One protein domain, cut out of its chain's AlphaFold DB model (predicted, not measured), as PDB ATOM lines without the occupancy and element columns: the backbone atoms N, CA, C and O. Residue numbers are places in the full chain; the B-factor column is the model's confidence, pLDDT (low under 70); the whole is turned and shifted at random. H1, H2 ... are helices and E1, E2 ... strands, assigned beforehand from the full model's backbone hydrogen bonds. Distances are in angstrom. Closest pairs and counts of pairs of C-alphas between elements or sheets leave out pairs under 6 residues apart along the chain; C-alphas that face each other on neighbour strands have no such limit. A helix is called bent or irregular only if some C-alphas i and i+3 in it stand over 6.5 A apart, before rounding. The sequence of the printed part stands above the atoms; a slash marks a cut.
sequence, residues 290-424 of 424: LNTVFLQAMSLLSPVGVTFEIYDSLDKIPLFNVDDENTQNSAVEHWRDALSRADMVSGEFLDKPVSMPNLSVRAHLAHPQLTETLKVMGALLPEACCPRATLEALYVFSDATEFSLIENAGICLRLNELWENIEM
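This is residues 290 to 424 of the 424 residues of the protein "HTH cro/C1-type domain-containing protein" of Acyrthosiphon pisum (UniProt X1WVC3). A very short parallel ribbon of two strands, E1 and E2, lies between H3 on one side and a loose cluster of three helices, H1, H4 and H5, on the other. H2 lies far from that cluster and touches no other helix, and residues 319 to 328, in the long link before it, stick out; without them the body spans 37 by 32 by 27 A. The printed part has 135 residues with five named helices and two named strands in the order H1, H2, E1, H3, E2, H4, H5; under half of the residues are in these elements, which are mostly helix. The whole is compact, with a radius of gyration of the C-alphas of 15.9 A and spans of 47 by 35 by 27 A.

E1 is residues 358 to 360 and begins with C-alpha 358 at (25.668, -6.170, -37.487); E2 is residues 388 to 390. H3, residues 363 to 376, is 19.9 A long; it is neither bent nor irregular, but only just: C-alphas 365 and 368 are 6.3 A apart. H1, residues 290 to 300, is 15.2 A long and begins with C-alpha 290 at (31.029, -11.156, -44.454). H4 is residues 402 to 407. H5, residues 409 to 423, is 21.5 A long and ends with C-alpha 423 at (36.435, 7.540, -28.877). H2, residues 330 to 341, is 16.6 A long.

E1 and E2 are parallel neighbours, their directions 6 degrees apart; N 389 and O 358 are 3.0 A apart and N 360 and O 389 are 3.2 A apart, both within hydrogen-bond range. E1, H3 and E2 form a strand-helix-strand unit, two parallel neighbour strands with a helix between them along the chain, and its crossover is right-handed. The closest C-alphas of H3 and E2 are those of Ala 363 and Thr 390, 5.1 A apart. The closest C-alphas of H1 and E1 are those of Asn 291 and Leu 359, 7.1 A apart. H1 and H4 touch, closest at the C-alphas of Ala 297 and Glu 402, 4.4 A apart, about perpendicular at 75 degrees. H1 and H5 are close but not clearly touching, with the C-alphas of Met 298 and Leu 415 6.6 A apart, at a steep tilt of 59 degrees. H4 and H5 only just touch, only at the corner, with 3 pairs of C-alphas within 8 A; the closest are those of Ile 406 and Cys 412, 4.9 A apart, and H5 touches with residues 411 to 412 alone. H2 is apart from H1, H3, H4 and H5. In H1, H2 and H4 every O i to N i+4 pair is within hydrogen-bond range; in H3 8 of 10 are, and in H5 10 of 11.

The two C-alphas farthest apart are those of Asp 323 and Ala 409, 48.2 A. The printed part has no cut and ends at residue 424, the chain's last. The links H1 to H2, H2 to E1, H3 to E2 and E2 to H4 are long. The mean pLDDT of the printed part is 71.0, and 51 residues are under 70, among them residues 344 to 352 and 389 to 402.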
ATOM      1  N   LEU A 290      31.094 -12.617 -44.499       62.31
ATOM      2  CA  LEU A 290      31.029 -11.156 -44.454       62.31
ATOM      3  C   LEU A 290      31.343 -10.564 -43.082       62.31
ATOM      4  O   LEU A 290      31.875  -9.468 -43.035       62.31
ATOM      5  N   ASN A 291      31.054 -11.262 -41.979       67.06
ATOM      6  CA  ASN A 291      31.373 -10.756 -40.645       67.06
ATOM      7  C   ASN A 291      32.887 -10.669 -40.412       67.06
ATOM      8  O   ASN A 291      33.346  -9.711 -39.804       67.06
ATOM      9  N   THR A 292      33.670 -11.623 -40.914       69.56
ATOM     10  CA  THR A 292      35.134 -11.585 -40.796       69.56
ATOM     11  C   THR A 292      35.730 -10.506 -41.694       69.56
ATOM     12  O   THR A 292      36.548  -9.720 -41.224       69.56
ATOM     13  N   VAL A 293      35.254 -10.394 -42.938       71.00
ATOM     14  CA  VAL A 293      35.657  -9.322 -43.870       71.00
ATOM     15  C   VAL A 293      35.287  -7.943 -43.307       71.00
ATOM     16  O   VAL A 293      36.036  -6.976 -43.418       71.00
ATOM     17  N   PHE A 294      34.145  -7.854 -42.629       75.00
ATOM     18  CA  PHE A 294      33.691  -6.649 -41.949       75.00
ATOM     19  C   PHE A 294      34.575  -6.286 -40.743       75.00
ATOM     20  O   PHE A 294      34.948  -5.126 -40.605       75.00
ATOM     21  N   LEU A 295      34.981  -7.256 -39.913       78.25
ATOM     22  CA  LEU A 295      35.944  -7.020 -38.825       78.25
ATOM     23  C   LEU A 295      37.319  -6.584 -39.359       78.25
ATOM     24  O   LEU A 295      37.956  -5.711 -38.776       78.25
ATOM     25  N   GLN A 296      37.765  -7.134 -40.490       80.62
ATOM     26  CA  GLN A 296      38.994  -6.697 -41.162       80.62
ATOM     27  C   GLN A 296      38.875  -5.258 -41.688       80.62
ATOM     28  O   GLN A 296      39.783  -4.455 -41.477       80.62
ATOM     29  N   ALA A 297      37.738  -4.892 -42.288       80.06
ATOM     30  CA  ALA A 297      37.465  -3.517 -42.708       80.06
ATOM     31  C   ALA A 297      37.466  -2.541 -41.520       80.06
ATOM     32  O   ALA A 297      38.043  -1.458 -41.612       80.06
ATOM     33  N   MET A 298      36.885  -2.938 -40.382       81.00
ATOM     34  CA  MET A 298      36.958  -2.163 -39.141       81.00
ATOM     35  C   MET A 298      38.398  -1.953 -38.680       81.00
ATOM     36  O   MET A 298      38.755  -0.830 -38.338       81.00
ATOM     37  N   SER A 299      39.217  -3.009 -38.709       85.00
ATOM     38  CA  SER A 299      40.633  -2.937 -38.342       85.00
ATOM     39  C   SER A 299      41.417  -1.958 -39.212       85.00
ATOM     40  O   SER A 299      42.316  -1.300 -38.707       85.00
ATOM     41  N   LEU A 300      41.110  -1.862 -40.509       85.19
ATOM     42  CA  LEU A 300      41.776  -0.914 -41.408       85.19
ATOM     43  C   LEU A 300      41.362   0.539 -41.154       85.19
ATOM     44  O   LEU A 300      42.149   1.449 -41.402       85.19
ATOM     45  N   LEU A 301      40.134   0.753 -40.679       84.38
ATOM     46  CA  LEU A 301      39.596   2.073 -40.346       84.38
ATOM     47  C   LEU A 301      39.850   2.481 -38.887       84.38
ATOM     48  O   LEU A 301      39.368   3.531 -38.470       84.38
ATOM     49  N   SER A 302      40.577   1.677 -38.102       83.31
ATOM     50  CA  SER A 302      40.817   1.976 -36.691       83.31
ATOM     51  C   SER A 302      41.568   3.310 -36.526       83.31
ATOM     52  O   SER A 302      42.607   3.493 -37.175       83.31
ATOM     53  N   PRO A 303      41.106   4.220 -35.650       82.19
ATOM     54  CA  PRO A 303      41.778   5.491 -35.395       82.19
ATOM     55  C   PRO A 303      43.199   5.347 -34.840       82.19
ATOM     56  O   PRO A 303      43.591   4.324 -34.271       82.19
ATOM     57  N   VAL A 304      43.987   6.418 -34.957       80.06
ATOM     58  CA  VAL A 304      45.349   6.463 -34.411       80.06
ATOM     59  C   VAL A 304      45.294   6.423 -32.882       80.06
ATOM     60  O   VAL A 304      44.775   7.338 -32.257       80.06
ATOM     61  N   GLY A 305      45.896   5.395 -32.284       81.38
ATOM     62  CA  GLY A 305      45.903   5.188 -30.829       81.38
ATOM     63  C   GLY A 305      44.972   4.068 -30.363       81.38
ATOM     64  O   GLY A 305      45.096   3.628 -29.222       81.38
ATOM     65  N   VAL A 306      44.121   3.546 -31.249       80.94
ATOM     66  CA  VAL A 306      43.305   2.357 -30.995       80.94
ATOM     67  C   VAL A 306      44.066   1.109 -31.441       80.94
ATOM     68  O   VAL A 306      44.556   1.033 -32.565       80.94
ATOM     69  N   THR A 307      44.162   0.111 -30.560       80.81
ATOM     70  CA  THR A 307      44.675  -1.219 -30.922       80.81
ATOM     71  C   THR A 307      43.490  -2.139 -31.181       80.81
ATOM     72  O   THR A 307      42.707  -2.402 -30.271       80.81
ATOM     73  N   PHE A 308      43.347  -2.614 -32.418       80.94
ATOM     74  CA  PHE A 308      42.296  -3.554 -32.800       80.94
ATOM     75  C   PHE A 308      42.885  -4.951 -32.996       80.94
ATOM     76  O   PHE A 308      43.771  -5.146 -33.827       80.94
ATOM     77  N   GLU A 309      42.395  -5.922 -32.230       80.50
ATOM     78  CA  GLU A 309      42.843  -7.312 -32.293       80.50
ATOM     79  C   GLU A 309      41.678  -8.199 -32.742       80.50
ATOM     80  O   GLU A 309      40.641  -8.274 -32.079       80.50
ATOM     81  N   ILE A 310      41.834  -8.870 -33.888       79.12
ATOM     82  CA  ILE A 310      40.877  -9.880 -34.350       79.12
ATOM     83  C   ILE A 310      41.325 -11.222 -33.796       79.12
ATOM     84  O   ILE A 310      42.377 -11.737 -34.166       79.12
ATOM     85  N   TYR A 311      40.497 -11.815 -32.945       76.06
ATOM     86  CA  TYR A 311      40.757 -13.158 -32.459       76.06
ATOM     87  C   TYR A 311      40.441 -14.196 -33.537       76.06
ATOM     88  O   TYR A 311      39.283 -14.457 -33.870       76.06
ATOM     89  N   ASP A 312      41.494 -14.789 -34.085       69.75
ATOM     90  CA  ASP A 312      41.439 -15.721 -35.212       69.75
ATOM     91  C   ASP A 312      41.207 -17.184 -34.799       69.75
ATOM     92  O   ASP A 312      40.855 -18.018 -35.631       69.75
ATOM     93  N   SER A 313      41.348 -17.491 -33.508       71.62
ATOM     94  CA  SER A 313      41.380 -18.854 -32.970       71.62
ATOM     95  C   SER A 313      40.048 -19.295 -32.344       71.62
ATOM     96  O   SER A 313      40.014 -20.147 -31.449       71.62
ATOM     97  N   LEU A 314      38.921 -18.721 -32.796       69.94
ATOM     98  CA  LEU A 314      37.568 -19.134 -32.376       69.94
ATOM     99  C   LEU A 314      37.310 -20.617 -32.671       69.94
ATOM    100  O   LEU A 314      36.538 -21.274 -31.976       69.94
ATOM    101  N   ASP A 315      37.956 -21.163 -33.700       63.56
ATOM    102  CA  ASP A 315      37.829 -22.555 -34.112       63.56
ATOM    103  C   ASP A 315      38.337 -23.552 -33.061       63.56
ATOM    104  O   ASP A 315      37.848 -24.688 -33.048       63.56
ATOM    105  N   LYS A 316      39.256 -23.120 -32.186       73.19
ATOM    106  CA  LYS A 316      39.857 -23.910 -31.099       73.19
ATOM    107  C   LYS A 316      39.052 -23.863 -29.797       73.19
ATOM    108  O   LYS A 316      39.335 -24.641 -28.888       73.19
ATOM    109  N   ILE A 317      38.058 -22.978 -29.701       78.19
ATOM    110  CA  ILE A 317      37.159 -22.905 -28.547       78.19
ATOM    111  C   ILE A 317      36.157 -24.075 -28.643       78.19
ATOM    112  O   ILE A 317      35.431 -24.176 -29.639       78.19
ATOM    113  N   PRO A 318      36.111 -24.986 -27.653       71.31
ATOM    114  CA  PRO A 318      35.162 -26.089 -27.646       71.31
ATOM    115  C   PRO A 318      33.735 -25.569 -27.439       71.31
ATOM    116  O   PRO A 318      33.517 -24.489 -26.888       71.31
ATOM    117  N   LEU A 319      32.743 -26.354 -27.863       71.31
ATOM    118  CA  LEU A 319      31.357 -26.075 -27.492       71.31
ATOM    119  C   LEU A 319      31.207 -26.174 -25.971       71.31
ATOM    120  O   LEU A 319      31.845 -27.011 -25.334       71.31
ATOM    121  N   PHE A 320      30.348 -25.327 -25.407       69.25
ATOM    122  CA  PHE A 320      30.033 -25.388 -23.987       69.25
ATOM    123  C   PHE A 320      29.454 -26.764 -23.634       69.25
ATOM    124  O   PHE A 320      28.464 -27.196 -24.230       69.25
ATOM    125  N   ASN A 321      30.074 -27.427 -22.660       69.56
ATOM    126  CA  ASN A 321      29.623 -28.689 -22.097       69.56
ATOM    127  C   ASN A 321      29.621 -28.566 -20.568       69.56
ATOM    128  O   ASN A 321      30.675 -28.368 -19.967       69.56
ATOM    129  N   VAL A 322      28.438 -28.682 -19.959       64.12
ATOM    130  CA  VAL A 322      28.243 -28.560 -18.501       64.12
ATOM    131  C   VAL A 322      29.032 -29.634 -17.745       64.12
ATOM    132  O   VAL A 322      29.532 -29.384 -16.653       64.12
ATOM    133  N   ASP A 323      29.202 -30.811 -18.349       71.81
ATOM    134  CA  ASP A 323      29.913 -31.932 -17.729       71.81
ATOM    135  C   ASP A 323      31.449 -31.752 -17.743       71.81
ATOM    136  O   ASP A 323      32.153 -32.445 -17.009       71.81
ATOM    137  N   ASP A 324      31.965 -30.800 -18.532       63.75
ATOM    138  CA  ASP A 324      33.397 -30.506 -18.709       63.75
ATOM    139  C   ASP A 324      33.800 -29.113 -18.182       63.75
ATOM    140  O   ASP A 324      34.872 -28.609 -18.520       63.75
ATOM    141  N   GLU A 325      32.984 -28.467 -17.337       56.97
ATOM    142  CA  GLU A 325      33.236 -27.091 -16.856       56.97
ATOM    143  C   GLU A 325      34.612 -26.888 -16.189       56.97
ATOM    144  O   GLU A 325      35.152 -25.781 -16.212       56.97
ATOM    145  N   ASN A 326      35.206 -27.948 -15.632       59.28
ATOM    146  CA  ASN A 326      36.509 -27.902 -14.960       59.28
ATOM    147  C   ASN A 326      37.704 -28.227 -15.876       59.28
ATOM    148  O   ASN A 326      38.850 -28.193 -15.422       59.28
ATOM    149  N   THR A 327      37.469 -28.565 -17.144       64.12
ATOM    150  CA  THR A 327      38.538 -28.924 -18.080       64.12
ATOM    151  C   THR A 327      39.214 -27.652 -18.594       64.12
ATOM    152  O   THR A 327      38.638 -26.893 -19.374       64.12
ATOM    153  N   GLN A 328      40.456 -27.402 -18.162       67.69
ATOM    154  CA  GLN A 328      41.251 -26.273 -18.652       67.69
ATOM    155  C   GLN A 328      41.538 -26.434 -20.145       67.69
ATOM    156  O   GLN A 328      42.228 -27.361 -20.572       67.69
ATOM    157  N   ASN A 329      41.010 -25.511 -20.944       78.81
ATOM    158  CA  ASN A 329      41.279 -25.432 -22.369       78.81
ATOM    159  C   ASN A 329      42.080 -24.158 -22.646       78.81
ATOM    160  O   ASN A 329      41.599 -23.051 -22.405       78.81
ATOM    161  N   SER A 330      43.286 -24.315 -23.188       80.56
ATOM    162  CA  SER A 330      44.202 -23.201 -23.445       80.56
ATOM    163  C   SER A 330      43.643 -22.161 -24.421       80.56
ATOM    164  O   SER A 330      43.967 -20.985 -24.294       80.56
ATOM    165  N   ALA A 331      42.771 -22.548 -25.360       80.12
ATOM    166  CA  ALA A 331      42.098 -21.601 -26.249       80.12
ATOM    167  C   ALA A 331      41.010 -20.801 -25.516       80.12
ATOM    168  O   ALA A 331      40.839 -19.617 -25.786       80.12
ATOM    169  N   VAL A 332      40.306 -21.417 -24.561       79.88
ATOM    170  CA  VAL A 332      39.340 -20.710 -23.699       79.88
ATOM    171  C   VAL A 332      40.064 -19.740 -22.767       79.88
ATOM    172  O   VAL A 332      39.618 -18.608 -22.601       79.88
ATOM    173  N   GLU A 333      41.188 -20.153 -22.179       82.50
ATOM    174  CA  GLU A 333      42.015 -19.294 -21.321       82.50
ATOM    175  C   GLU A 333      42.608 -18.121 -22.103       82.50
ATOM    176  O   GLU A 333      42.497 -16.978 -21.666       82.50
ATOM    177  N   HIS A 334      43.160 -18.382 -23.288       81.62
ATOM    178  CA  HIS A 334      43.684 -17.342 -24.169       81.62
ATOM    179  C   HIS A 334      42.595 -16.344 -24.593       81.62
ATOM    180  O   HIS A 334      42.822 -15.136 -24.555       81.62
ATOM    181  N   TRP A 335      41.395 -16.834 -24.925       78.38
ATOM    182  CA  TRP A 335      40.245 -15.987 -25.239       78.38
ATOM    183  C   TRP A 335      39.825 -15.112 -24.052       78.38
ATOM    184  O   TRP A 335      39.654 -13.906 -24.209       78.38
ATOM    185  N   ARG A 336      39.715 -15.684 -22.845       78.44
ATOM    186  CA  ARG A 336      39.398 -14.925 -21.621       78.44
ATOM    187  C   ARG A 336      40.449 -13.865 -21.303       78.44
ATOM    188  O   ARG A 336      40.101 -12.746 -20.945       78.44
ATOM    189  N   ASP A 337      41.722 -14.202 -21.455       79.06
ATOM    190  CA  ASP A 337      42.835 -13.285 -21.221       79.06
ATOM    191  C   ASP A 337      42.811 -12.110 -22.219       79.06
ATOM    192  O   ASP A 337      42.896 -10.951 -21.806       79.06
ATOM    193  N   ALA A 338      42.566 -12.379 -23.506       77.31
ATOM    194  CA  ALA A 338      42.359 -11.340 -24.520       77.31
ATOM    195  C   ALA A 338      41.162 -10.433 -24.182       77.31
ATOM    196  O   ALA A 338      41.289  -9.208 -24.185       77.31
ATOM    197  N   LEU A 339      40.026 -11.024 -23.795       75.69
ATOM    198  CA  LEU A 339      38.843 -10.280 -23.359       75.69
ATOM    199  C   LEU A 339      39.112  -9.425 -22.118       75.69
ATOM    200  O   LEU A 339      38.573  -8.327 -21.999       75.69
ATOM    201  N   SER A 340      39.938  -9.899 -21.184       75.25
ATOM    202  CA  SER A 340      40.248  -9.176 -19.949       75.25
ATOM    203  C   SER A 340      41.023  -7.882 -20.209       75.25
ATOM    204  O   SER A 340      40.716  -6.868 -19.580       75.25
ATOM    205  N   ARG A 341      41.945  -7.893 -21.182       76.12
ATOM    206  CA  ARG A 341      42.785  -6.744 -21.557       76.12
ATOM    207  C   ARG A 341      42.074  -5.693 -22.392       76.12
ATOM    208  O   ARG A 341      42.531  -4.559 -22.428       76.12
ATOM    209  N   ALA A 342      41.021  -6.074 -23.099       75.38
ATOM    210  CA  ALA A 342      40.353  -5.165 -24.009       75.38
ATOM    211  C   ALA A 342      39.397  -4.220 -23.263       75.38
ATOM    212  O   ALA A 342      38.607  -4.643 -22.406       75.38
ATOM    213  N   ASP A 343      39.486  -2.938 -23.625       72.69
ATOM    214  CA  ASP A 343      38.645  -1.855 -23.110       72.69
ATOM    215  C   ASP A 343      37.209  -1.941 -23.654       72.69
ATOM    216  O   ASP A 343      36.266  -1.518 -22.989       72.69
ATOM    217  N   MET A 344      37.032  -2.556 -24.833       66.19
ATOM    218  CA  MET A 344      35.742  -2.842 -25.463       66.19
ATOM    219  C   MET A 344      35.783  -4.220 -26.145       66.19
ATOM    220  O   MET A 344      36.739  -4.523 -26.859       66.19
ATOM    221  N   VAL A 345      34.777  -5.079 -25.926       61.72
ATOM    222  CA  VAL A 345      34.852  -6.512 -26.297       61.72
ATOM    223  C   VAL A 345      33.545  -7.128 -26.782       61.72
ATOM    224  O   VAL A 345      32.471  -6.611 -26.513       61.72
ATOM    225  N   SER A 346      33.638  -8.314 -27.397       54.03
ATOM    226  CA  SER A 346      32.548  -9.288 -27.541       54.03
ATOM    227  C   SER A 346      32.729 -10.498 -26.584       54.03
ATOM    228  O   SER A 346      32.856 -11.635 -27.038       54.03
ATOM    229  N   GLY A 347      32.803 -10.294 -25.262       54.44
ATOM    230  CA  GLY A 347      32.864 -11.379 -24.258       54.44
ATOM    231  C   GLY A 347      32.901 -10.886 -22.800       54.44
ATOM    232  O   GLY A 347      32.764  -9.687 -22.601       54.44
ATOM    233  N   GLU A 348      33.053 -11.811 -21.820       53.59
ATOM    234  CA  GLU A 348      32.904 -11.633 -20.344       53.59
ATOM    235  C   GLU A 348      32.537 -10.203 -19.924       53.59
ATOM    236  O   GLU A 348      33.372  -9.325 -19.720       53.59
ATOM    237  N   PHE A 349      31.228  -9.987 -19.899       60.41
ATOM    238  CA  PHE A 349      30.640  -8.699 -20.232       60.41
ATOM    239  C   PHE A 349      30.380  -7.780 -19.047       60.41
ATOM    240  O   PHE A 349      29.928  -6.659 -19.254       60.41
ATOM    241  N   LEU A 350      30.624  -8.256 -17.824       63.47
ATOM    242  CA  LEU A 350      30.287  -7.538 -16.600       63.47
ATOM    243  C   LEU A 350      30.933  -6.149 -16.602       63.47
ATOM    244  O   LEU A 350      32.153  -6.018 -16.522       63.47
ATOM    245  N   ASP A 351      30.081  -5.132 -16.733       63.34
ATOM    246  CA  ASP A 351      30.417  -3.707 -16.726       63.34
ATOM    247  C   ASP A 351      31.390  -3.244 -17.829       63.34
ATOM    248  O   ASP A 351      31.902  -2.125 -17.773       63.34
ATOM    249  N   LYS A 352      31.617  -4.059 -18.872       67.12
ATOM    250  CA  LYS A 352      32.418  -3.663 -20.040       67.12
ATOM    251  C   LYS A 352      31.533  -3.097 -21.155       67.12
ATOM    252  O   LYS A 352      30.471  -3.669 -21.434       67.12
ATOM    253  N   PRO A 353      31.950  -2.007 -21.828       71.94
ATOM    254  CA  PRO A 353      31.293  -1.562 -23.044       71.94
ATOM    255  C   PRO A 353      31.502  -2.596 -24.157       71.94
ATOM    256  O   PRO A 353      32.585  -3.149 -24.353       71.94
ATOM    257  N   VAL A 354      30.429  -2.870 -24.887       76.44
ATOM    258  CA  VAL A 354      30.371  -3.837 -25.981       76.44
ATOM    259  C   VAL A 354      29.852  -3.122 -27.213       76.44
ATOM    260  O   VAL A 354      28.781  -2.515 -27.192       76.44
ATOM    261  N   SER A 355      30.599  -3.235 -28.305       77.06
ATOM    262  CA  SER A 355      30.137  -2.851 -29.634       77.06
ATOM    263  C   SER A 355      29.651  -4.097 -30.365       77.06
ATOM    264  O   SER A 355      30.349  -5.110 -30.426       77.06
ATOM    265  N   MET A 356      28.437  -4.037 -30.912       75.75
ATOM    266  CA  MET A 356      27.852  -5.125 -31.698       75.75
ATOM    267  C   MET A 356      27.436  -4.620 -33.083       75.75
ATOM    268  O   MET A 356      26.244  -4.413 -33.348       75.75
ATOM    269  N   PRO A 357      28.399  -4.402 -33.988       72.00
ATOM    270  CA  PRO A 357      28.077  -4.047 -35.351       72.00
ATOM    271  C   PRO A 357      27.485  -5.264 -36.084       72.00
ATOM    272  O   PRO A 357      27.990  -6.381 -35.978       72.00
ATOM    273  N   ASN A 358      26.376  -5.076 -36.805       71.56
ATOM    274  CA  ASN A 358      25.668  -6.170 -37.487       71.56
ATOM    275  C   ASN A 358      25.345  -5.816 -38.943       71.56
ATOM    276  O   ASN A 358      24.545  -4.913 -39.211       71.56
ATOM    277  N   LEU A 359      25.918  -6.584 -39.870       68.75
ATOM    278  CA  LEU A 359      25.688  -6.482 -41.306       68.75
ATOM    279  C   LEU A 359      25.013  -7.768 -41.813       68.75
ATOM    280  O   LEU A 359      25.656  -8.802 -41.968       68.75
ATOM    281  N   SER A 360      23.701  -7.745 -42.055       65.69
ATOM    282  CA  SER A 360      22.987  -8.934 -42.555       65.69
ATOM    283  C   SER A 360      21.667  -8.591 -43.240       65.69
ATOM    284  O   SER A 360      21.070  -7.553 -42.987       65.69
ATOM    285  N   VAL A 361      21.132  -9.497 -44.066       58.56
ATOM    286  CA  VAL A 361      19.814  -9.329 -44.737       58.56
ATOM    287  C   VAL A 361      18.654  -9.192 -43.752       58.56
ATOM    288  O   VAL A 361      17.570  -8.721 -44.082       58.56
ATOM    289  N   ARG A 362      18.858  -9.629 -42.508       63.34
ATOM    290  CA  ARG A 362      17.849  -9.607 -41.448       63.34
ATOM    291  C   ARG A 362      18.394  -8.975 -40.174       63.34
ATOM    292  O   ARG A 362      18.003  -9.376 -39.079       63.34
ATOM    293  N   ALA A 363      19.262  -7.970 -40.301       66.50
ATOM    294  CA  ALA A 363      19.860  -7.301 -39.145       66.50
ATOM    295  C   ALA A 363      18.790  -6.769 -38.176       66.50
ATOM    296  O   ALA A 363      18.950  -6.855 -36.963       66.50
ATOM    297  N   HIS A 364      17.643  -6.314 -38.690       68.56
ATOM    298  CA  HIS A 364      16.505  -5.887 -37.870       68.56
ATOM    299  C   HIS A 364      15.901  -6.989 -36.971       68.56
ATOM    300  O   HIS A 364      15.318  -6.648 -35.947       68.56
ATOM    301  N   LEU A 365      16.053  -8.276 -37.316       69.62
ATOM    302  CA  LEU A 365      15.572  -9.416 -36.517       69.62
ATOM    303  C   LEU A 365      16.652  -9.980 -35.591       69.62
ATOM    304  O   LEU A 365      16.365 -10.301 -34.444       69.62
ATOM    305  N   ALA A 366      17.886 -10.106 -36.086       67.88
ATOM    306  CA  ALA A 366      18.980 -10.705 -35.322       67.88
ATOM    307  C   ALA A 366      19.491  -9.776 -34.211       67.88
ATOM    308  O   ALA A 366      19.840 -10.230 -33.125       67.88
ATOM    309  N   HIS A 367      19.518  -8.468 -34.477       76.94
ATOM    310  CA  HIS A 367      20.114  -7.488 -33.576       76.94
ATOM    311  C   HIS A 367      19.385  -7.399 -32.219       76.94
ATOM    312  O   HIS A 367      20.063  -7.551 -31.211       76.94
ATOM    313  N   PRO A 368      18.039  -7.278 -32.134       78.38
ATOM    314  CA  PRO A 368      17.351  -7.219 -30.838       78.38
ATOM    315  C   PRO A 368      17.586  -8.451 -29.952       78.38
ATOM    316  O   PRO A 368      17.771  -8.321 -28.747       78.38
ATOM    317  N   GLN A 369      17.612  -9.649 -30.546       79.06
ATOM    318  CA  GLN A 369      17.790 -10.898 -29.801       79.06
ATOM    319  C   GLN A 369      19.204 -11.033 -29.220       79.06
ATOM    320  O   GLN A 369      19.375 -11.488 -28.086       79.06
ATOM    321  N   LEU A 370      20.219 -10.614 -29.978       77.19
ATOM    322  CA  LEU A 370      21.600 -10.581 -29.500       77.19
ATOM    323  C   LEU A 370      21.796  -9.497 -28.436       77.19
ATOM    324  O   LEU A 370      22.414  -9.772 -27.412       77.19
ATOM    325  N   THR A 371      21.209  -8.308 -28.622       81.12
ATOM    326  CA  THR A 371      21.230  -7.225 -27.628       81.12
ATOM    327  C   THR A 371      20.697  -7.695 -26.277       81.12
ATOM    328  O   THR A 371      21.347  -7.478 -25.260       81.12
ATOM    329  N   GLU A 372      19.541  -8.362 -26.248       83.00
ATOM    330  CA  GLU A 372      18.971  -8.874 -24.996       83.00
ATOM    331  C   GLU A 372      19.860  -9.943 -24.355       83.00
ATOM    332  O   GLU A 372      20.097  -9.909 -23.151       83.00
ATOM    333  N   THR A 373      20.422 -10.846 -25.160       81.44
ATOM    334  CA  THR A 373      21.332 -11.890 -24.665       81.44
ATOM    335  C   THR A 373      22.563 -11.275 -23.995       81.44
ATOM    336  O   THR A 373      22.911 -11.640 -22.876       81.44
ATOM    337  N   LEU A 374      23.190 -10.295 -24.648       77.69
ATOM    338  CA  LEU A 374      24.372  -9.597 -24.142       77.69
ATOM    339  C   LEU A 374      24.066  -8.792 -22.869       77.69
ATOM    340  O   LEU A 374      24.838  -8.853 -21.913       77.69
ATOM    341  N   LYS A 375      22.912  -8.111 -22.800       79.12
ATOM    342  CA  LYS A 375      22.462  -7.424 -21.575       79.12
ATOM    343  C   LYS A 375      22.265  -8.388 -20.408       79.12
ATOM    344  O   LYS A 375      22.678  -8.078 -19.296       79.12
ATOM    345  N   VAL A 376      21.671  -9.560 -20.650       81.19
ATOM    346  CA  VAL A 376      21.515 -10.609 -19.624       81.19
ATOM    347  C   VAL A 376      22.876 -11.092 -19.114       81.19
ATOM    348  O   VAL A 376      23.009 -11.404 -17.934       81.19
ATOM    349  N   MET A 377      23.898 -11.101 -19.973       74.50
ATOM    350  CA  MET A 377      25.274 -11.429 -19.590       74.50
ATOM    351  C   MET A 377      26.023 -10.275 -18.892       74.50
ATOM    352  O   MET A 377      27.181 -10.456 -18.521       74.50
ATOM    353  N   GLY A 378      25.385  -9.116 -18.690       73.06
ATOM    354  CA  GLY A 378      25.953  -7.961 -17.986       73.06
ATOM    355  C   GLY A 378      26.621  -6.910 -18.877       73.06
ATOM    356  O   GLY A 378      27.232  -5.992 -18.339       73.06
ATOM    357  N   ALA A 379      26.498  -7.019 -20.207       76.69
ATOM    358  CA  ALA A 379      27.109  -6.082 -21.153       76.69
ATOM    359  C   ALA A 379      26.508  -4.676 -21.075       76.69
ATOM    360  O   ALA A 379      25.284  -4.507 -21.118       76.69
ATOM    361  N   LEU A 380      27.374  -3.661 -21.116       77.06
ATOM    362  CA  LEU A 380      26.975  -2.297 -21.441       77.06
ATOM    363  C   LEU A 380      27.003  -2.145 -22.965       77.06
ATOM    364  O   LEU A 380      28.053  -2.259 -23.580       77.06
ATOM    365  N   LEU A 381      25.851  -1.899 -23.588       76.50
ATOM    366  CA  LEU A 381      25.730  -1.734 -25.043       76.50
ATOM    367  C   LEU A 381      25.350  -0.285 -25.365       76.50
ATOM    368  O   LEU A 381      24.153   0.023 -25.409       76.50
ATOM    369  N   PRO A 382      26.320   0.621 -25.578       77.69
ATOM    370  CA  PRO A 382      26.021   1.948 -26.094       77.69
ATOM    371  C   PRO A 382      25.370   1.808 -27.473       77.69
ATOM    372  O   PRO A 382      25.951   1.221 -28.387       77.69
ATOM    373  N   GLU A 383      24.155   2.334 -27.632       72.62
ATOM    374  CA  GLU A 383      23.393   2.217 -28.886       72.62
ATOM    375  C   GLU A 383      24.168   2.814 -30.074       72.62
ATOM    376  O   GLU A 383      24.185   2.242 -31.162       72.62
ATOM    377  N   ALA A 384      24.902   3.903 -29.823       69.81
ATOM    378  CA  ALA A 384      25.779   4.572 -30.780       69.81
ATOM    379  C   ALA A 384      26.959   3.694 -31.258       69.81
ATOM    380  O   ALA A 384      27.430   3.846 -32.384       69.81
ATOM    381  N   CYS A 385      27.385   2.720 -30.447       68.94
ATOM    382  CA  CYS A 385      28.466   1.784 -30.766       68.94
ATOM    383  C   CYS A 385      27.943   0.448 -31.321       68.94
ATOM    384  O   CYS A 385      28.720  -0.480 -31.519       68.94
ATOM    385  N   CYS A 386      26.638   0.310 -31.583       73.50
ATOM    386  CA  CYS A 386      26.023  -0.919 -32.101       73.50
ATOM    387  C   CYS A 386      25.316  -0.683 -33.451       73.50
ATOM    388  O   CYS A 386      24.112  -0.933 -33.575       73.50
ATOM    389  N   PRO A 387      26.017  -0.196 -34.493       71.81
ATOM    390  CA  PRO A 387      25.400   0.090 -35.776       71.81
ATOM    391  C   PRO A 387      24.869  -1.193 -36.419       71.81
ATOM    392  O   PRO A 387      25.462  -2.272 -36.353       71.81
ATOM    393  N   ARG A 388      23.739  -1.069 -37.114       70.25
ATOM    394  CA  ARG A 388      23.159  -2.168 -37.892       70.25
ATOM    395  C   ARG A 388      22.811  -1.721 -39.299       70.25
ATOM    396  O   ARG A 388      22.248  -0.641 -39.484       70.25
ATOM    397  N   ALA A 389      23.083  -2.576 -40.275       64.69
ATOM    398  CA  ALA A 389      22.670  -2.376 -41.658       64.69
ATOM    399  C   ALA A 389      21.965  -3.630 -42.176       64.69
ATOM    400  O   ALA A 389      22.483  -4.744 -42.077       64.69
ATOM    401  N   THR A 390      20.756  -3.434 -42.711       62.59
ATOM    402  CA  THR A 390      20.025  -4.507 -43.389       62.59
ATOM    403  C   THR A 390      20.420  -4.506 -44.859       62.59
ATOM    404  O   THR A 390      20.249  -3.490 -45.527       62.59
ATOM    405  N   LEU A 391      20.964  -5.618 -45.348       59.66
ATOM    406  CA  LEU A 391      21.345  -5.769 -46.754       59.66
ATOM    407  C   LEU A 391      20.109  -6.112 -47.600       59.66
ATOM    408  O   LEU A 391      19.263  -6.887 -47.157       59.66
ATOM    409  N   GLU A 392      20.003  -5.561 -48.812       48.03
ATOM    410  CA  GLU A 392      18.866  -5.815 -49.719       48.03
ATOM    411  C   GLU A 392      18.801  -7.274 -50.203       48.03
ATOM    412  O   GLU A 392      17.720  -7.805 -50.461       48.03
ATOM    413  N   ALA A 393      19.950  -7.945 -50.277       46.09
ATOM    414  CA  ALA A 393      20.082  -9.358 -50.603       46.09
ATOM    415  C   ALA A 393      21.243  -9.979 -49.815       46.09
ATOM    416  O   ALA A 393      22.096  -9.267 -49.276       46.09
ATOM    417  N   LEU A 394      21.275 -11.317 -49.741       45.09
ATOM    418  CA  LEU A 394      22.449 -12.038 -49.247       45.09
ATOM    419  C   LEU A 394      23.594 -11.678 -50.192       45.09
ATOM    420  O   LEU A 394      23.540 -12.030 -51.368       45.09
ATOM    421  N   TYR A 395      24.610 -10.975 -49.693       45.91
ATOM    422  CA  TYR A 395      25.897 -10.975 -50.373       45.91
ATOM    423  C   TYR A 395      26.409 -12.414 -50.273       45.91
ATOM    424  O   TYR A 395      26.787 -12.883 -49.203       45.91
ATOM    425  N   VAL A 396      26.303 -13.154 -51.368       40.31
ATOM    426  CA  VAL A 396      26.962 -14.447 -51.533       40.31
ATOM    427  C   VAL A 396      28.173 -14.129 -52.382       40.31
ATOM    428  O   VAL A 396      27.995 -13.939 -53.576       40.31
ATOM    429  N   PHE A 397      29.359 -13.960 -51.794       49.12
ATOM    430  CA  PHE A 397      30.527 -13.652 -52.616       49.12
ATOM    431  C   PHE A 397      31.829 -14.252 -52.105       49.12
ATOM    432  O   PHE A 397      32.190 -14.107 -50.941       49.12
ATOM    433  N   SER A 398      32.528 -14.851 -53.067       40.75
ATOM    434  CA  SER A 398      33.962 -15.127 -53.135       40.75
ATOM    435  C   SER A 398      34.831 -13.863 -53.259       40.75
ATOM    436  O   SER A 398      36.040 -13.955 -53.076       40.75
ATOM    437  N   ASP A 399      34.230 -12.695 -53.541       46.12
ATOM    438  CA  ASP A 399      34.951 -11.488 -53.990       46.12
ATOM    439  C   ASP A 399      34.847 -10.290 -53.025       46.12
ATOM    440  O   ASP A 399      35.434  -9.234 -53.273       46.12
ATOM    441  N   ALA A 400      34.089 -10.408 -51.929       57.22
ATOM    442  CA  ALA A 400      33.983  -9.332 -50.947       57.22
ATOM    443  C   ALA A 400      35.280  -9.249 -50.127       57.22
ATOM    444  O   ALA A 400      35.571 -10.131 -49.323       57.22
ATOM    445  N   THR A 401      36.041  -8.176 -50.329       67.44
ATOM    446  CA  THR A 401      37.239  -7.841 -49.546       67.44
ATOM    447  C   THR A 401      36.945  -6.718 -48.560       67.44
ATOM    448  O   THR A 401      35.984  -5.955 -48.723       67.44
ATOM    449  N   GLU A 402      37.801  -6.565 -47.558       69.75
ATOM    450  CA  GLU A 402      37.773  -5.457 -46.614       69.75
ATOM    451  C   GLU A 402      37.792  -4.096 -47.333       69.75
ATOM    452  O   GLU A 402      37.049  -3.188 -46.964       69.75
ATOM    453  N   PHE A 403      38.519  -3.990 -48.450       76.12
ATOM    454  CA  PHE A 403      38.549  -2.801 -49.304       76.12
ATOM    455  C   PHE A 403      37.214  -2.544 -50.004       76.12
ATOM    456  O   PHE A 403      36.733  -1.415 -49.994       76.12
ATOM    457  N   SER A 404      36.562  -3.581 -50.540       72.25
ATOM    458  CA  SER A 404      35.251  -3.427 -51.188       72.25
ATOM    459  C   SER A 404      34.163  -2.937 -50.219       72.25
ATOM    460  O   SER A 404      33.269  -2.182 -50.608       72.25
ATOM    461  N   LEU A 405      34.254  -3.314 -48.935       71.62
ATOM    462  CA  LEU A 405      33.364  -2.816 -47.880       71.62
ATOM    463  C   LEU A 405      33.663  -1.353 -47.519       71.62
ATOM    464  O   LEU A 405      32.724  -0.590 -47.292       71.62
ATOM    465  N   ILE A 406      34.939  -0.950 -47.498       76.62
ATOM    466  CA  ILE A 406      35.369   0.439 -47.250       76.62
ATOM    467  C   ILE A 406      34.996   1.367 -48.418       76.62
ATOM    468  O   ILE A 406      34.648   2.526 -48.205       76.62
ATOM    469  N   GLU A 407      35.026   0.880 -49.657       77.00
ATOM    470  CA  GLU A 407      34.602   1.655 -50.830       77.00
ATOM    471  C   GLU A 407      33.077   1.847 -50.888       77.00
ATOM    472  O   GLU A 407      32.580   2.795 -51.506       77.00
ATOM    473  N   ASN A 408      32.305   0.987 -50.214       75.25
ATOM    474  CA  ASN A 408      30.863   1.151 -50.117       75.25
ATOM    475  C   ASN A 408      30.508   2.331 -49.195       75.25
ATOM    476  O   ASN A 408      30.580   2.232 -47.969       75.25
ATOM    477  N   ALA A 409      30.037   3.432 -49.787       71.31
ATOM    478  CA  ALA A 409      29.721   4.671 -49.072       71.31
ATOM    479  C   ALA A 409      28.745   4.493 -47.891       71.31
ATOM    480  O   ALA A 409      28.872   5.179 -46.880       71.31
ATOM    481  N   GLY A 410      27.781   3.569 -47.992       70.06
ATOM    482  CA  GLY A 410      26.803   3.317 -46.929       70.06
ATOM    483  C   GLY A 410      27.360   2.515 -45.750       70.06
ATOM    484  O   GLY A 410      26.871   2.667 -44.630       70.06
ATOM    485  N   ILE A 411      28.361   1.668 -45.996       71.88
ATOM    486  CA  ILE A 411      29.022   0.845 -44.973       71.88
ATOM    487  C   ILE A 411      30.156   1.638 -44.322       71.88
ATOM    488  O   ILE A 411      30.198   1.735 -43.100       71.88
ATOM    489  N   CYS A 412      31.010   2.272 -45.125       77.19
ATOM    490  CA  CYS A 412      32.143   3.073 -44.663       77.19
ATOM    491  C   CYS A 412      31.718   4.216 -43.734       77.19
ATOM    492  O   CYS A 412      32.285   4.378 -42.657       77.19
ATOM    493  N   LEU A 413      30.658   4.951 -44.092       77.88
ATOM    494  CA  LEU A 413      30.127   6.025 -43.251       77.88
ATOM    495  C   LEU A 413      29.713   5.513 -41.864       77.88
ATOM    496  O   LEU A 413      30.072   6.117 -40.862       77.88
ATOM    497  N   ARG A 414      29.048   4.356 -41.792       74.62
ATOM    498  CA  ARG A 414      28.623   3.749 -40.519       74.62
ATOM    499  C   ARG A 414      29.784   3.183 -39.705       74.62
ATOM    500  O   ARG A 414      29.705   3.161 -38.482       74.62
ATOM    501  N   LEU A 415      30.828   2.686 -40.372       76.31
ATOM    502  CA  LEU A 415      32.050   2.234 -39.706       76.31
ATOM    503  C   LEU A 415      32.797   3.409 -39.070       76.31
ATOM    504  O   LEU A 415      33.229   3.296 -37.928       76.31
ATOM    505  N   ASN A 416      32.883   4.540 -39.772       78.19
ATOM    506  CA  ASN A 416      33.473   5.761 -39.229       78.19
ATOM    507  C   ASN A 416      32.634   6.333 -38.077       78.19
ATOM    508  O   ASN A 416      33.195   6.629 -37.030       78.19
ATOM    509  N   GLU A 417      31.302   6.397 -38.218       74.69
ATOM    510  CA  GLU A 417      30.403   6.797 -37.121       74.69
ATOM    511  C   GLU A 417      30.588   5.905 -35.883       74.69
ATOM    512  O   GLU A 417      30.607   6.397 -34.758       74.69
ATOM    513  N   LEU A 418      30.748   4.589 -36.069       75.31
ATOM    514  CA  LEU A 418      31.048   3.677 -34.965       75.31
ATOM    515  C   LEU A 418      32.366   4.036 -34.280       75.31
ATOM    516  O   LEU A 418      32.401   4.060 -33.054       75.31
ATOM    517  N   TRP A 419      33.424   4.315 -35.041       77.12
ATOM    518  CA  TRP A 419      34.726   4.645 -34.464       77.12
ATOM    519  C   TRP A 419      34.704   5.977 -33.712       77.12
ATOM    520  O   TRP A 419      35.208   6.039 -32.593       77.12
ATOM    521  N   GLU A 420      34.035   6.994 -34.257       76.62
ATOM    522  CA  GLU A 420      33.820   8.281 -33.578       76.62
ATOM    523  C   GLU A 420      33.059   8.117 -32.253       76.62
ATOM    524  O   GLU A 420      33.364   8.790 -31.271       76.62
ATOM    525  N   ASN A 421      32.093   7.196 -32.198       69.38
ATOM    526  CA  ASN A 421      31.317   6.932 -30.985       69.38
ATOM    527  C   ASN A 421      32.070   6.102 -29.933       69.38
ATOM    528  O   ASN A 421      31.669   6.119 -28.775       69.38
ATOM    529  N   ILE A 422      33.117   5.365 -30.320       67.75
ATOM    530  CA  ILE A 422      33.970   4.602 -29.390       67.75
ATOM    531  C   ILE A 422      35.026   5.505 -28.736       67.75
ATOM    532  O   ILE A 422      35.445   5.228 -27.615       67.75
ATOM    533  N   GLU A 423      35.463   6.572 -29.415       57.22
ATOM    534  CA  GLU A 423      36.435   7.540 -28.877       57.22
ATOM    535  C   GLU A 423      35.836   8.559 -27.882       57.22
ATOM    536  O   GLU A 423      36.597   9.220 -27.171       57.22
ATOM    537  N   MET A 424      34.503   8.695 -27.825       48.94
ATOM    538  CA  MET A 424      33.770   9.543 -26.863       48.94
ATOM    539  C   MET A 424      33.373   8.780 -25.602       48.94
ATOM    540  O   MET A 424      33.457   9.397 -24.512       48.94
TER     541      MET A 424